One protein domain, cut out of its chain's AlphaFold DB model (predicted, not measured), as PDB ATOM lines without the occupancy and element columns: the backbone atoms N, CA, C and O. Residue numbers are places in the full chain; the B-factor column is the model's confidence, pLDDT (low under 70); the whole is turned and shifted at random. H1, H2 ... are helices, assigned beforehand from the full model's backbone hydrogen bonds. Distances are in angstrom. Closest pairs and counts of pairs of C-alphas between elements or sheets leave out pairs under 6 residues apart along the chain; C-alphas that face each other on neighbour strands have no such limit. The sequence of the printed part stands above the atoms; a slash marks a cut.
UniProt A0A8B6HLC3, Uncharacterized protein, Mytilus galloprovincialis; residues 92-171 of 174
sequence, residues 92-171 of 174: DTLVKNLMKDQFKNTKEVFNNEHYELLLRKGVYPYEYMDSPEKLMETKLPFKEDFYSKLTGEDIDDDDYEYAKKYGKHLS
ATOM      1  N   ASP A  92      38.358  14.637 -51.309       88.19
ATOM      2  CA  ASP A  92      37.683  14.739 -50.006       88.19
ATOM      3  C   ASP A  92      37.290  13.356 -49.461       88.19
ATOM      4  O   ASP A  92      37.584  13.020 -48.315       88.19
ATOM      5  N   THR A  93      36.716  12.504 -50.313       90.88
ATOM      6  CA  THR A  93      36.384  11.119 -49.959       90.88
ATOM      7  C   THR A  93      37.636  10.307 -49.628       90.88
ATOM      8  O   THR A  93      37.648   9.556 -48.656       90.88
ATOM      9  N   LEU A  94      38.702  10.446 -50.423       91.12
ATOM     10  CA  LEU A  94      39.952   9.709 -50.214       91.12
ATOM     11  C   LEU A  94      40.641  10.106 -48.904       91.12
ATOM     12  O   LEU A  94      41.128   9.234 -48.190       91.12
ATOM     13  N   VAL A  95      40.642  11.395 -48.570       90.31
ATOM     14  CA  VAL A  95      41.219  11.913 -47.323       90.31
ATOM     15  C   VAL A  95      40.438  11.411 -46.107       90.31
ATOM     16  O   VAL A  95      41.051  10.945 -45.152       90.31
ATOM     17  N   LYS A  96      39.098  11.413 -46.162       89.38
ATOM     18  CA  LYS A  96      38.232  10.902 -45.081       89.38
ATOM     19  C   LYS A  96      38.419   9.408 -44.792       89.38
ATOM     20  O   LYS A  96      38.160   8.971 -43.676       89.38
ATOM     21  N   ASN A  97      38.875   8.633 -45.776       90.62
ATOM     22  CA  ASN A  97      39.127   7.196 -45.627       90.62
ATOM     23  C   ASN A  97      40.488   6.864 -44.995       90.62
ATOM     24  O   ASN A  97      40.774   5.690 -44.760       90.62
ATOM     25  N   LEU A  98      41.338   7.862 -44.742       90.12
ATOM     26  CA  LEU A  98      42.653   7.676 -44.139       90.12
ATOM     27  C   LEU A  98      42.640   8.097 -42.668       90.12
ATOM     28  O   LEU A  98      42.101   9.137 -42.295       90.12
ATOM     29  N   MET A  99      43.294   7.303 -41.822       90.06
ATOM     30  CA  MET A  99      43.575   7.684 -40.440       90.06
ATOM     31  C   MET A  99      44.667   8.758 -40.403       90.06
ATOM     32  O   MET A  99      45.541   8.803 -41.272       90.06
ATOM     33  N   LYS A 100      44.649   9.621 -39.377       86.44
ATOM     34  CA  LYS A 100      45.607  10.733 -39.261       86.44
ATOM     35  C   LYS A 100      47.059  10.242 -39.362       86.44
ATOM     36  O   LYS A 100      47.853  10.787 -40.108       86.44
ATOM     37  N   ASP A 101      47.430   9.164 -38.692       88.00
ATOM     38  CA  ASP A 101      48.795   8.624 -38.719       88.00
ATOM     39  C   ASP A 101      49.267   8.107 -40.100       88.00
ATOM     40  O   ASP A 101      50.467   7.888 -40.300       88.00
ATOM     41  N   GLN A 102      48.364   7.964 -41.077       90.56
ATOM     42  CA  GLN A 102      48.696   7.537 -42.439       90.56
ATOM     43  C   GLN A 102      49.223   8.678 -43.326       90.56
ATOM     44  O   GLN A 102      49.889   8.405 -44.328       90.56
ATOM     45  N   PHE A 103      49.037   9.949 -42.947       90.44
ATOM     46  CA  PHE A 103      49.519  11.124 -43.694       90.44
ATOM     47  C   PHE A 103      50.990  11.464 -43.395       90.44
ATOM     48  O   PHE A 103      51.345  12.616 -43.140       90.44
ATOM     49  N   LYS A 104      51.867  10.454 -43.435       91.12
ATOM     50  CA  LYS A 104      53.287  10.569 -43.047       91.12
ATOM     51  C   LYS A 104      54.015  11.679 -43.807       91.12
ATOM     52  O   LYS A 104      54.597  12.558 -43.186       91.12
ATOM     53  N   ASN A 105      53.885  11.690 -45.134       90.38
ATOM     54  CA  ASN A 105      54.544  12.684 -45.987       90.38
ATOM     55  C   ASN A 105      54.049  14.109 -45.691       90.38
ATOM     56  O   ASN A 105      54.846  15.038 -45.617       90.38
ATOM     57  N   THR A 106      52.741  14.294 -45.483       89.88
ATOM     58  CA  THR A 106      52.174  15.605 -45.126       89.88
ATOM     59  C   THR A 106      52.710  16.072 -43.774       89.88
ATOM     60  O   THR A 106      53.101  17.226 -43.631       89.88
ATOM     61  N   LYS A 107      52.786  15.171 -42.791       90.25
ATOM     62  CA  LYS A 107      53.309  15.473 -41.454       90.25
ATOM     63  C   LYS A 107      54.804  15.808 -41.449       90.25
ATOM     64  O   LYS A 107      55.248  16.579 -40.609       90.25
ATOM     65  N   GLU A 108      55.582  15.232 -42.361       91.19
ATOM     66  CA  GLU A 108      57.009  15.551 -42.505       91.19
ATOM     67  C   GLU A 108      57.244  16.942 -43.109       91.19
ATOM     68  O   GLU A 108      58.223  17.602 -42.766       91.19
ATOM     69  N   VAL A 109      56.354  17.394 -43.996       90.19
ATOM     70  CA  VAL A 109      56.494  18.680 -44.699       90.19
ATOM     71  C   VAL A 109      55.916  19.847 -43.896       90.19
ATOM     72  O   VAL A 109      56.449  20.955 -43.951       90.19
ATOM     73  N   PHE A 110      54.832  19.622 -43.154       88.50
ATOM     74  CA  PHE A 110      54.090  20.678 -42.468       88.50
ATOM     75  C   PHE A 110      54.195  20.557 -40.947       88.50
ATOM     76  O   PHE A 110      54.200  19.464 -40.387       88.50
ATOM     77  N   ASN A 111      54.239  21.701 -40.258       87.38
ATOM     78  CA  ASN A 111      54.175  21.731 -38.797       87.38
ATOM     79  C   ASN A 111      52.819  21.184 -38.290       87.38
ATOM     80  O   ASN A 111      51.855  21.094 -39.048       87.38
ATOM     81  N   ASN A 112      52.727  20.847 -36.998       84.56
ATOM     82  CA  ASN A 112      51.513  20.244 -36.428       84.56
ATOM     83  C   ASN A 112      50.250  21.114 -36.593       84.56
ATOM     84  O   ASN A 112      49.159  20.575 -36.757       84.56
ATOM     85  N   GLU A 113      50.385  22.441 -36.551       83.12
ATOM     86  CA  GLU A 113      49.250  23.361 -36.676       83.12
ATOM     87  C   GLU A 113      48.659  23.349 -38.094       83.12
ATOM     88  O   GLU A 113      47.446  23.233 -38.265       83.12
ATOM     89  N   HIS A 114      49.515  23.403 -39.115       86.81
ATOM     90  CA  HIS A 114      49.123  23.318 -40.522       86.81
ATOM     91  C   HIS A 114      48.681  21.907 -40.893       86.81
ATOM     92  O   HIS A 114      47.739  21.733 -41.656       86.81
ATOM     93  N   TYR A 115      49.343  20.897 -40.334       88.56
ATOM     94  CA  TYR A 115      49.041  19.500 -40.584       88.56
ATOM     95  C   TYR A 115      47.569  19.179 -40.307       88.56
ATOM     96  O   TYR A 115      46.892  18.661 -41.188       88.56
ATOM     97  N   GLU A 116      47.048  19.565 -39.139       87.06
ATOM     98  CA  GLU A 116      45.641  19.337 -38.784       87.06
ATOM     99  C   GLU A 116      44.669  20.063 -39.728       87.06
ATOM    100  O   GLU A 116      43.583  19.556 -40.004       87.06
ATOM    101  N   LEU A 117      45.061  21.221 -40.270       88.44
ATOM    102  CA  LEU A 117      44.261  21.942 -41.261       88.44
ATOM    103  C   LEU A 117      44.253  21.247 -42.626       88.44
ATOM    104  O   LEU A 117      43.250  21.321 -43.324       88.44
ATOM    105  N   LEU A 118      45.329  20.557 -43.008       88.69
ATOM    106  CA  LEU A 118      45.485  19.923 -44.323       88.69
ATOM    107  C   LEU A 118      44.816  18.543 -44.438       88.69
ATOM    108  O   LEU A 118      44.811  17.955 -45.519       88.69
ATOM    109  N   LEU A 119      44.229  18.028 -43.354       88.81
ATOM    110  CA  LEU A 119      43.474  16.765 -43.339       88.81
ATOM    111  C   LEU A 119      42.023  16.911 -43.815       88.81
ATOM    112  O   LEU A 119      41.228  15.980 -43.698       88.81
ATOM    113  N   ARG A 120      41.661  18.078 -44.344       87.06
ATOM    114  CA  ARG A 120      40.353  18.361 -44.924       87.06
ATOM    115  C   ARG A 120      40.535  19.203 -46.184       87.06
ATOM    116  O   ARG A 120      41.500  19.956 -46.309       87.06
ATOM    117  N   LYS A 121      39.611  19.067 -47.136       84.88
ATOM    118  CA  LYS A 121      39.536  19.951 -48.302       84.88
ATOM    119  C   LYS A 121      39.241  21.393 -47.855       84.88
ATOM    120  O   LYS A 121      38.349  21.614 -47.042       84.88
ATOM    121  N   GLY A 122      39.956  22.360 -48.432       86.25
ATOM    122  CA  GLY A 122      39.643  23.783 -48.290       86.25
ATOM    123  C   GLY A 122      38.270  24.139 -48.868       86.25
ATOM    124  O   GLY A 122      37.812  23.515 -49.832       86.25
ATOM    125  N   VAL A 123      37.636  25.162 -48.299       89.12
ATOM    126  CA  VAL A 123      36.383  25.726 -48.812       89.12
ATOM    127  C   VAL A 123      36.718  26.937 -49.677       89.12
ATOM    128  O   VAL A 123      37.556  27.752 -49.295       89.12
ATOM    129  N   TYR A 124      36.125  27.021 -50.868       87.88
ATOM    130  CA  TYR A 124      36.498  28.007 -51.882       87.88
ATOM    131  C   TYR A 124      35.245  28.639 -52.505       87.88
ATOM    132  O   TYR A 124      34.378  27.883 -52.951       87.88
ATOM    133  N   PRO A 125      35.136  29.979 -52.554       91.38
ATOM    134  CA  PRO A 125      33.940  30.665 -53.033       91.38
ATOM    135  C   PRO A 125      33.984  30.819 -54.562       91.38
ATOM    136  O   PRO A 125      34.384  31.854 -55.087       91.38
ATOM    137  N   TYR A 126      33.624  29.768 -55.302       89.06
ATOM    138  CA  TYR A 126      33.767  29.744 -56.767       89.06
ATOM    139  C   TYR A 126      32.995  30.867 -57.464       89.06
ATOM    140  O   TYR A 126      33.511  31.485 -58.391       89.06
ATOM    141  N   GLU A 127      31.772  31.135 -57.017       91.94
ATOM    142  CA  GLU A 127      30.881  32.144 -57.581       91.94
ATOM    143  C   GLU A 127      31.383  33.565 -57.339       91.94
ATOM    144  O   GLU A 127      31.199  34.428 -58.197       91.94
ATOM    145  N   TYR A 128      32.032  33.796 -56.199       92.69
ATOM    146  CA  TYR A 128      32.671  35.068 -55.902       92.69
ATOM    147  C   TYR A 128      33.890  35.305 -56.790       92.69
ATOM    148  O   TYR A 128      34.110  36.434 -57.209       92.69
ATOM    149  N   MET A 129      34.666  34.267 -57.113       90.00
ATOM    150  CA  MET A 129      35.919  34.356 -57.874       90.00
ATOM    151  C   MET A 129      35.689  34.519 -59.388       90.00
ATOM    152  O   MET A 129      36.159  33.731 -60.207       90.00
ATOM    153  N   ASP A 130      34.956  35.566 -59.761       92.62
ATOM    154  CA  ASP A 130      34.546  35.896 -61.132       92.62
ATOM    155  C   ASP A 130      35.565  36.735 -61.924       92.62
ATOM    156  O   ASP A 130      35.384  36.966 -63.121       92.62
ATOM    157  N   SER A 131      36.624  37.205 -61.266       92.75
ATOM    158  CA  SER A 131      37.583  38.155 -61.824       92.75
ATOM    159  C   SER A 131      38.997  37.905 -61.282       92.75
ATOM    160  O   SER A 131      39.157  37.549 -60.110       92.75
ATOM    161  N   PRO A 132      40.052  38.063 -62.106       89.88
ATOM    162  CA  PRO A 132      41.435  37.878 -61.661       89.88
ATOM    163  C   PRO A 132      41.851  38.826 -60.533       89.88
ATOM    164  O   PRO A 132      42.694  38.469 -59.717       89.88
ATOM    165  N   GLU A 133      41.260  40.016 -60.463       92.38
ATOM    166  CA  GLU A 133      41.536  41.011 -59.427       92.38
ATOM    167  C   GLU A 133      41.231  40.461 -58.027       92.38
ATOM    168  O   GLU A 133      41.995  40.717 -57.096       92.38
ATOM    169  N   LYS A 134      40.202  39.613 -57.895       89.00
ATOM    170  CA  LYS A 134      39.835  38.959 -56.630       89.00
ATOM    171  C   LYS A 134      40.873  37.948 -56.142       89.00
ATOM    172  O   LYS A 134      40.927  37.651 -54.956       89.00
ATOM    173  N   LEU A 135      41.742  37.436 -57.021       86.12
ATOM    174  CA  LEU A 135      42.874  36.588 -56.610       86.12
ATOM    175  C   LEU A 135      43.964  37.381 -55.884       86.12
ATOM    176  O   LEU A 135      44.778  36.784 -55.186       86.12
ATOM    177  N   MET A 136      43.991  38.702 -56.073       87.38
ATOM    178  CA  MET A 136      44.918  39.613 -55.400       87.38
ATOM    179  C   MET A 136      44.329  40.161 -54.097       87.38
ATOM    180  O   MET A 136      44.979  40.951 -53.412       87.38
ATOM    181  N   GLU A 137      43.090  39.796 -53.769       87.81
ATOM    182  CA  GLU A 137      42.474  40.210 -52.524       87.81
ATOM    183  C   GLU A 137      43.037  39.442 -51.339       87.81
ATOM    184  O   GLU A 137      43.358  38.257 -51.382       87.81
ATOM    185  N   THR A 138      43.132  40.169 -50.238       82.38
ATOM    186  CA  THR A 138      43.860  39.735 -49.053       82.38
ATOM    187  C   THR A 138      42.945  39.266 -47.932       82.38
ATOM    188  O   THR A 138      43.368  38.663 -46.939       82.38
ATOM    189  N   LYS A 139      41.666  39.601 -48.068       85.12
ATOM    190  CA  LYS A 139      40.626  39.331 -47.094       85.12
ATOM    191  C   LYS A 139      39.801  38.161 -47.583       85.12
ATOM    192  O   LYS A 139      39.548  38.019 -48.773       85.12
ATOM    193  N   LEU A 140      39.373  37.341 -46.633       88.81
ATOM    194  CA  LEU A 140      38.373  36.329 -46.921       88.81
ATOM    195  C   LEU A 140      37.061  37.040 -47.312       88.81
ATOM    196  O   LEU A 140      36.694  37.994 -46.614       88.81
ATOM    197  N   PRO A 141      36.370  36.591 -48.372       91.62
ATOM    198  CA  PRO A 141      35.036  37.076 -48.716       91.62
ATOM    199  C   PRO A 141      34.047  36.870 -47.568       91.62
ATOM    200  O   PRO A 141      34.305  36.082 -46.650       91.62
ATOM    201  N   PHE A 142      32.919  37.577 -47.610       92.75
ATOM    202  CA  PHE A 142      31.887  37.403 -46.593       92.75
ATOM    203  C   PHE A 142      31.203  36.042 -46.742       92.75
ATOM    204  O   PHE A 142      31.343  35.371 -47.762       92.75
ATOM    205  N   LYS A 143      30.466  35.604 -45.717       93.69
ATOM    206  CA  LYS A 143      29.857  34.265 -45.704       93.69
ATOM    207  C   LYS A 143      28.883  34.084 -46.874       93.69
ATOM    208  O   LYS A 143      28.839  33.026 -47.488       93.69
ATOM    209  N   GLU A 144      28.156  35.145 -47.196       92.94
ATOM    210  CA  GLU A 144      27.162  35.220 -48.264       92.94
ATOM    211  C   GLU A 144      27.795  35.062 -49.659       92.94
ATOM    212  O   GLU A 144      27.142  34.612 -50.598       92.94
ATOM    213  N   ASP A 145      29.089  35.369 -49.793       93.56
ATOM    214  CA  ASP A 145      29.839  35.233 -51.045       93.56
ATOM    215  C   ASP A 145      30.230  33.772 -51.351       93.56
ATOM    216  O   ASP A 145      30.720  33.470 -52.440       93.56
ATOM    217  N   PHE A 146      30.015  32.842 -50.414       93.81
ATOM    218  CA  PHE A 146      30.284  31.410 -50.605       93.81
ATOM    219  C   PHE A 146      29.084  30.620 -51.149       93.81
ATOM    220  O   PHE A 146      29.175  29.395 -51.255       93.81
ATOM    221  N   TYR A 147      27.977  31.281 -51.498       93.62
ATOM    222  CA  TYR A 147      26.814  30.618 -52.086       93.62
ATOM    223  C   TYR A 147      27.190  29.832 -53.349       93.62
ATOM    224  O   TYR A 147      27.691  30.406 -54.320       93.62
ATOM    225  N   SER A 148      26.885  28.531 -53.370       91.81
ATOM    226  CA  SER A 148      27.163  27.690 -54.531       91.81
ATOM    227  C   SER A 148      25.938  27.541 -55.423       91.81
ATOM    228  O   SER A 148      24.927  26.964 -55.029       91.81
ATOM    229  N   LYS A 149      26.047  27.951 -56.690       91.62
ATOM    230  CA  LYS A 149      25.013  27.706 -57.713       91.62
ATOM    231  C   LYS A 149      24.908  26.230 -58.088       91.62
ATOM    232  O   LYS A 149      23.889  25.819 -58.636       91.62
ATOM    233  N   LEU A 150      25.961  25.445 -57.839       87.69
ATOM    234  CA  LEU A 150      25.988  24.016 -58.144       87.69
ATOM    235  C   LEU A 150      25.108  23.213 -57.180       87.69
ATOM    236  O   LEU A 150      24.394  22.317 -57.626       87.69
ATOM    237  N   THR A 151      25.173  23.516 -55.881       89.19
ATOM    238  CA  THR A 151      24.347  22.857 -54.853       89.19
ATOM    239  C   THR A 151      23.070  23.634 -54.546       89.19
ATOM    240  O   THR A 151      22.094  23.042 -54.102       89.19
ATOM    241  N   GLY A 152      23.047  24.936 -54.839       92.25
ATOM    242  CA  GLY A 152      21.954  25.840 -54.497       92.25
ATOM    243  C   GLY A 152      21.949  26.258 -53.025       92.25
ATOM    244  O   GLY A 152      20.912  26.708 -52.541       92.25
ATOM    245  N   GLU A 153      23.071  26.095 -52.322       92.19
ATOM    246  CA  GLU A 153      23.179  26.227 -50.868       92.19
ATOM    247  C   GLU A 153      24.268  27.234 -50.470       92.19
ATOM    248  O   GLU A 153      25.286  27.383 -51.154       92.19
ATOM    249  N   ASP A 154      24.047  27.901 -49.337       93.81
ATOM    250  CA  ASP A 154      25.064  28.684 -48.639       93.81
ATOM    251  C   ASP A 154      26.064  27.774 -47.916       93.81
ATOM    252  O   ASP A 154      25.778  26.621 -47.587       93.81
ATOM    253  N   ILE A 155      27.242  28.321 -47.617       94.12
ATOM    254  CA  ILE A 155      28.213  27.669 -46.736       94.12
ATOM    255  C   ILE A 155      27.650  27.532 -45.315       94.12
ATOM    256  O   ILE A 155      27.010  28.449 -44.783       94.12
ATOM    257  N   ASP A 156      27.927  26.408 -44.660       94.44
ATOM    258  CA  ASP A 156      27.607  26.246 -43.245       94.44
ATOM    259  C   ASP A 156      28.562  27.055 -42.335       94.44
ATOM    260  O   ASP A 156      29.586  27.598 -42.764       94.44
ATOM    261  N   ASP A 157      28.180  27.228 -41.067       95.19
ATOM    262  CA  ASP A 157      28.978  28.004 -40.106       95.19
ATOM    263  C   ASP A 157      30.336  27.351 -39.802       95.19
ATOM    264  O   ASP A 157      31.343  28.056 -39.702       95.19
ATOM    265  N   ASP A 158      30.382  26.020 -39.701       93.94
ATOM    266  CA  ASP A 158      31.597  25.274 -39.366       93.94
ATOM    267  C   ASP A 158      32.637  25.377 -40.496       93.94
ATOM    268  O   ASP A 158      33.838  25.539 -40.250       93.94
ATOM    269  N   ASP A 159      32.178  25.349 -41.743       93.44
ATOM    270  CA  ASP A 159      32.978  25.467 -42.956       93.44
ATOM    271  C   ASP A 159      33.487  26.886 -43.161       93.44
ATOM    272  O   ASP A 159      34.641  27.071 -43.565       93.44
ATOM    273  N   TYR A 160      32.684  27.894 -42.817       94.44
ATOM    274  CA  TYR A 160      33.127  29.284 -42.862       94.44
ATOM    275  C   TYR A 160      34.153  29.595 -41.762       94.44
ATOM    276  O   TYR A 160      35.177  30.232 -42.031       94.44
ATOM    277  N   GLU A 161      33.956  29.101 -40.537       93.56
ATOM    278  CA  GLU A 161      34.961  29.213 -39.471       93.56
ATOM    279  C   GLU A 161      36.250  28.459 -39.824       93.56
ATOM    280  O   GLU A 161      37.363  28.963 -39.616       93.56
ATOM    281  N   TYR A 162      36.125  27.283 -40.444       92.12
ATOM    282  CA  TYR A 162      37.270  26.563 -40.986       92.12
ATOM    283  C   TYR A 162      37.980  27.373 -42.081       92.12
ATOM    284  O   TYR A 162      39.207  27.469 -42.038       92.12
ATOM    285  N   ALA A 163      37.256  28.019 -43.001       91.38
ATOM    286  CA  ALA A 163      37.832  28.881 -44.035       91.38
ATOM    287  C   ALA A 163      38.588  30.083 -43.440       91.38
ATOM    288  O   ALA A 163      39.696  30.387 -43.884       91.38
ATOM    289  N   LYS A 164      38.065  30.715 -42.378       90.62
ATOM    290  CA  LYS A 164      38.770  31.782 -41.638       90.62
ATOM    291  C   LYS A 164      40.079  31.287 -41.037       90.62
ATOM    292  O   LYS A 164      41.117  31.939 -41.179       90.62
ATOM    293  N   LYS A 165      40.048  30.130 -40.369       89.69
ATOM    294  CA  LYS A 165      41.247  29.526 -39.781       89.69
ATOM    295  C   LYS A 165      42.249  29.150 -40.875       89.69
ATOM    296  O   LYS A 165      43.412  29.531 -40.794       89.69
ATOM    297  N   TYR A 166      41.800  28.469 -41.923       87.25
ATOM    298  CA  TYR A 166      42.627  28.090 -43.065       87.25
ATOM    299  C   TYR A 166      43.298  29.317 -43.694       87.25
ATOM    300  O   TYR A 166      44.522  29.352 -43.828       87.25
ATOM    301  N   GLY A 167      42.516  30.362 -43.979       83.56
ATOM    302  CA  GLY A 167      42.983  31.611 -44.570       83.56
ATOM    303  C   GLY A 167      44.062  32.307 -43.736       83.56
ATOM    304  O   GLY A 167      45.046  32.786 -44.292       83.56
ATOM    305  N   LYS A 168      43.930  32.299 -42.405       83.25
ATOM    306  CA  LYS A 168      44.902  32.906 -41.484       83.25
ATOM    307  C   LYS A 168      46.241  32.160 -41.422       83.25
ATOM    308  O   LYS A 168      47.273  32.799 -41.247       83.25
ATOM    309  N   HIS A 169      46.219  30.830 -41.508       80.38
ATOM    310  CA  HIS A 169      47.403  29.996 -41.268       80.38
ATOM    311  C   HIS A 169      48.134  29.571 -42.551       80.38
ATOM    312  O   HIS A 169      49.348  29.393 -42.522       80.38
ATOM    313  N   LEU A 170      47.426  29.407 -43.673       74.06
ATOM    314  CA  LEU A 170      47.985  28.816 -44.897       74.06
ATOM    315  C   LEU A 170      48.096  29.788 -46.082       74.06
ATOM    316  O   LEU A 170      48.791  29.467 -47.046       74.06
ATOM    317  N   SER A 171      47.490  30.979 -46.021       61.62
ATOM    318  CA  SER A 171      47.607  31.960 -47.110       61.62
ATOM    319  C   SER A 171      48.937  32.712 -47.024       61.62
ATOM    320  O   SER A 171      49.159  33.559 -46.156       61.62
TER     321      SER A 171
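This is residues 92 to 171 of the 174 residues of an uncharacterized protein of Mytilus galloprovincialis (UniProt A0A8B6HLC3). The longest helix, H6, lies in the middle of a loose arrangement of short helices, with H3 near its last residues and H5 near its first. H2 sits beyond H3, H1 lies off by itself, and a long link, residues 119 to 131, runs through the middle to H4, where residues 130 to 137 stick out. The printed part has 80 residues with six named helices, H1 to H6 in order along the chain, and no named strand; the class is all helix. It is only just loose, close to compact, with a radius of gyration of the C-alphas of 14.3 A, and spans 37 by 26 by 21 A.

Find C-alpha 157 at (28.978, 28.004, -40.106); from there H6, residues 157 to 170, runs 19.6 A to C-alpha 170 at (47.985, 28.816, -44.897). Look next at H3, residues 112 to 118, 9.9 A long, and at H2, residues 104 to 109, 8.9 A long. H1, residues 92 to 96, begins at C-alpha 92, at (37.683, 14.739, -50.006), and measures 6.3 A. H4 takes residues 132 to 136 over 7.4 A, and H5 residues 143 to 146 over 5.7 A.

Start at H6: with its residues 166 to 170 alone it only just touches H3, with 3 pairs of C-alphas within 8 A. The closest C-alphas there are those of Leu 117 and Tyr 166, 6.6 A apart. The two helices stand at a steep tilt of 55 degrees and run opposite ways. Go on from H3 to H2: they are close but not clearly touching, the closest C-alphas being those of Lys 107 and Tyr 115, 5.9 A apart. Their lines stand at a steep tilt of 66 degrees, opposite ways. Back at H6, H5 is close but not clearly touching, with the closest C-alphas those of Lys 143 and Tyr 160, 6.6 A apart. H1 and H4 touch no helix; H4 and H6, for instance, are apart. In the backbone, each O i to N i+4 pair is within hydrogen-bond range in H1, H2 and H6, against 2 of 3 in H3 and 0 of 1 in H4, where 2 of 2 O i to N i+3 pairs are in range; H5 is too short for an O i to N i+4 pair.

The two C-alphas farthest apart, those of Asp 101 and Ser 131, are 39.1 A from each other. The printed part has no cut. The link from H3 to H4, 13 residues, is long, and the link from H2 to H3, 2 residues, is tight. The mean pLDDT of the printed part is 89.2, and of the printed residues residue 171 alone is under 70.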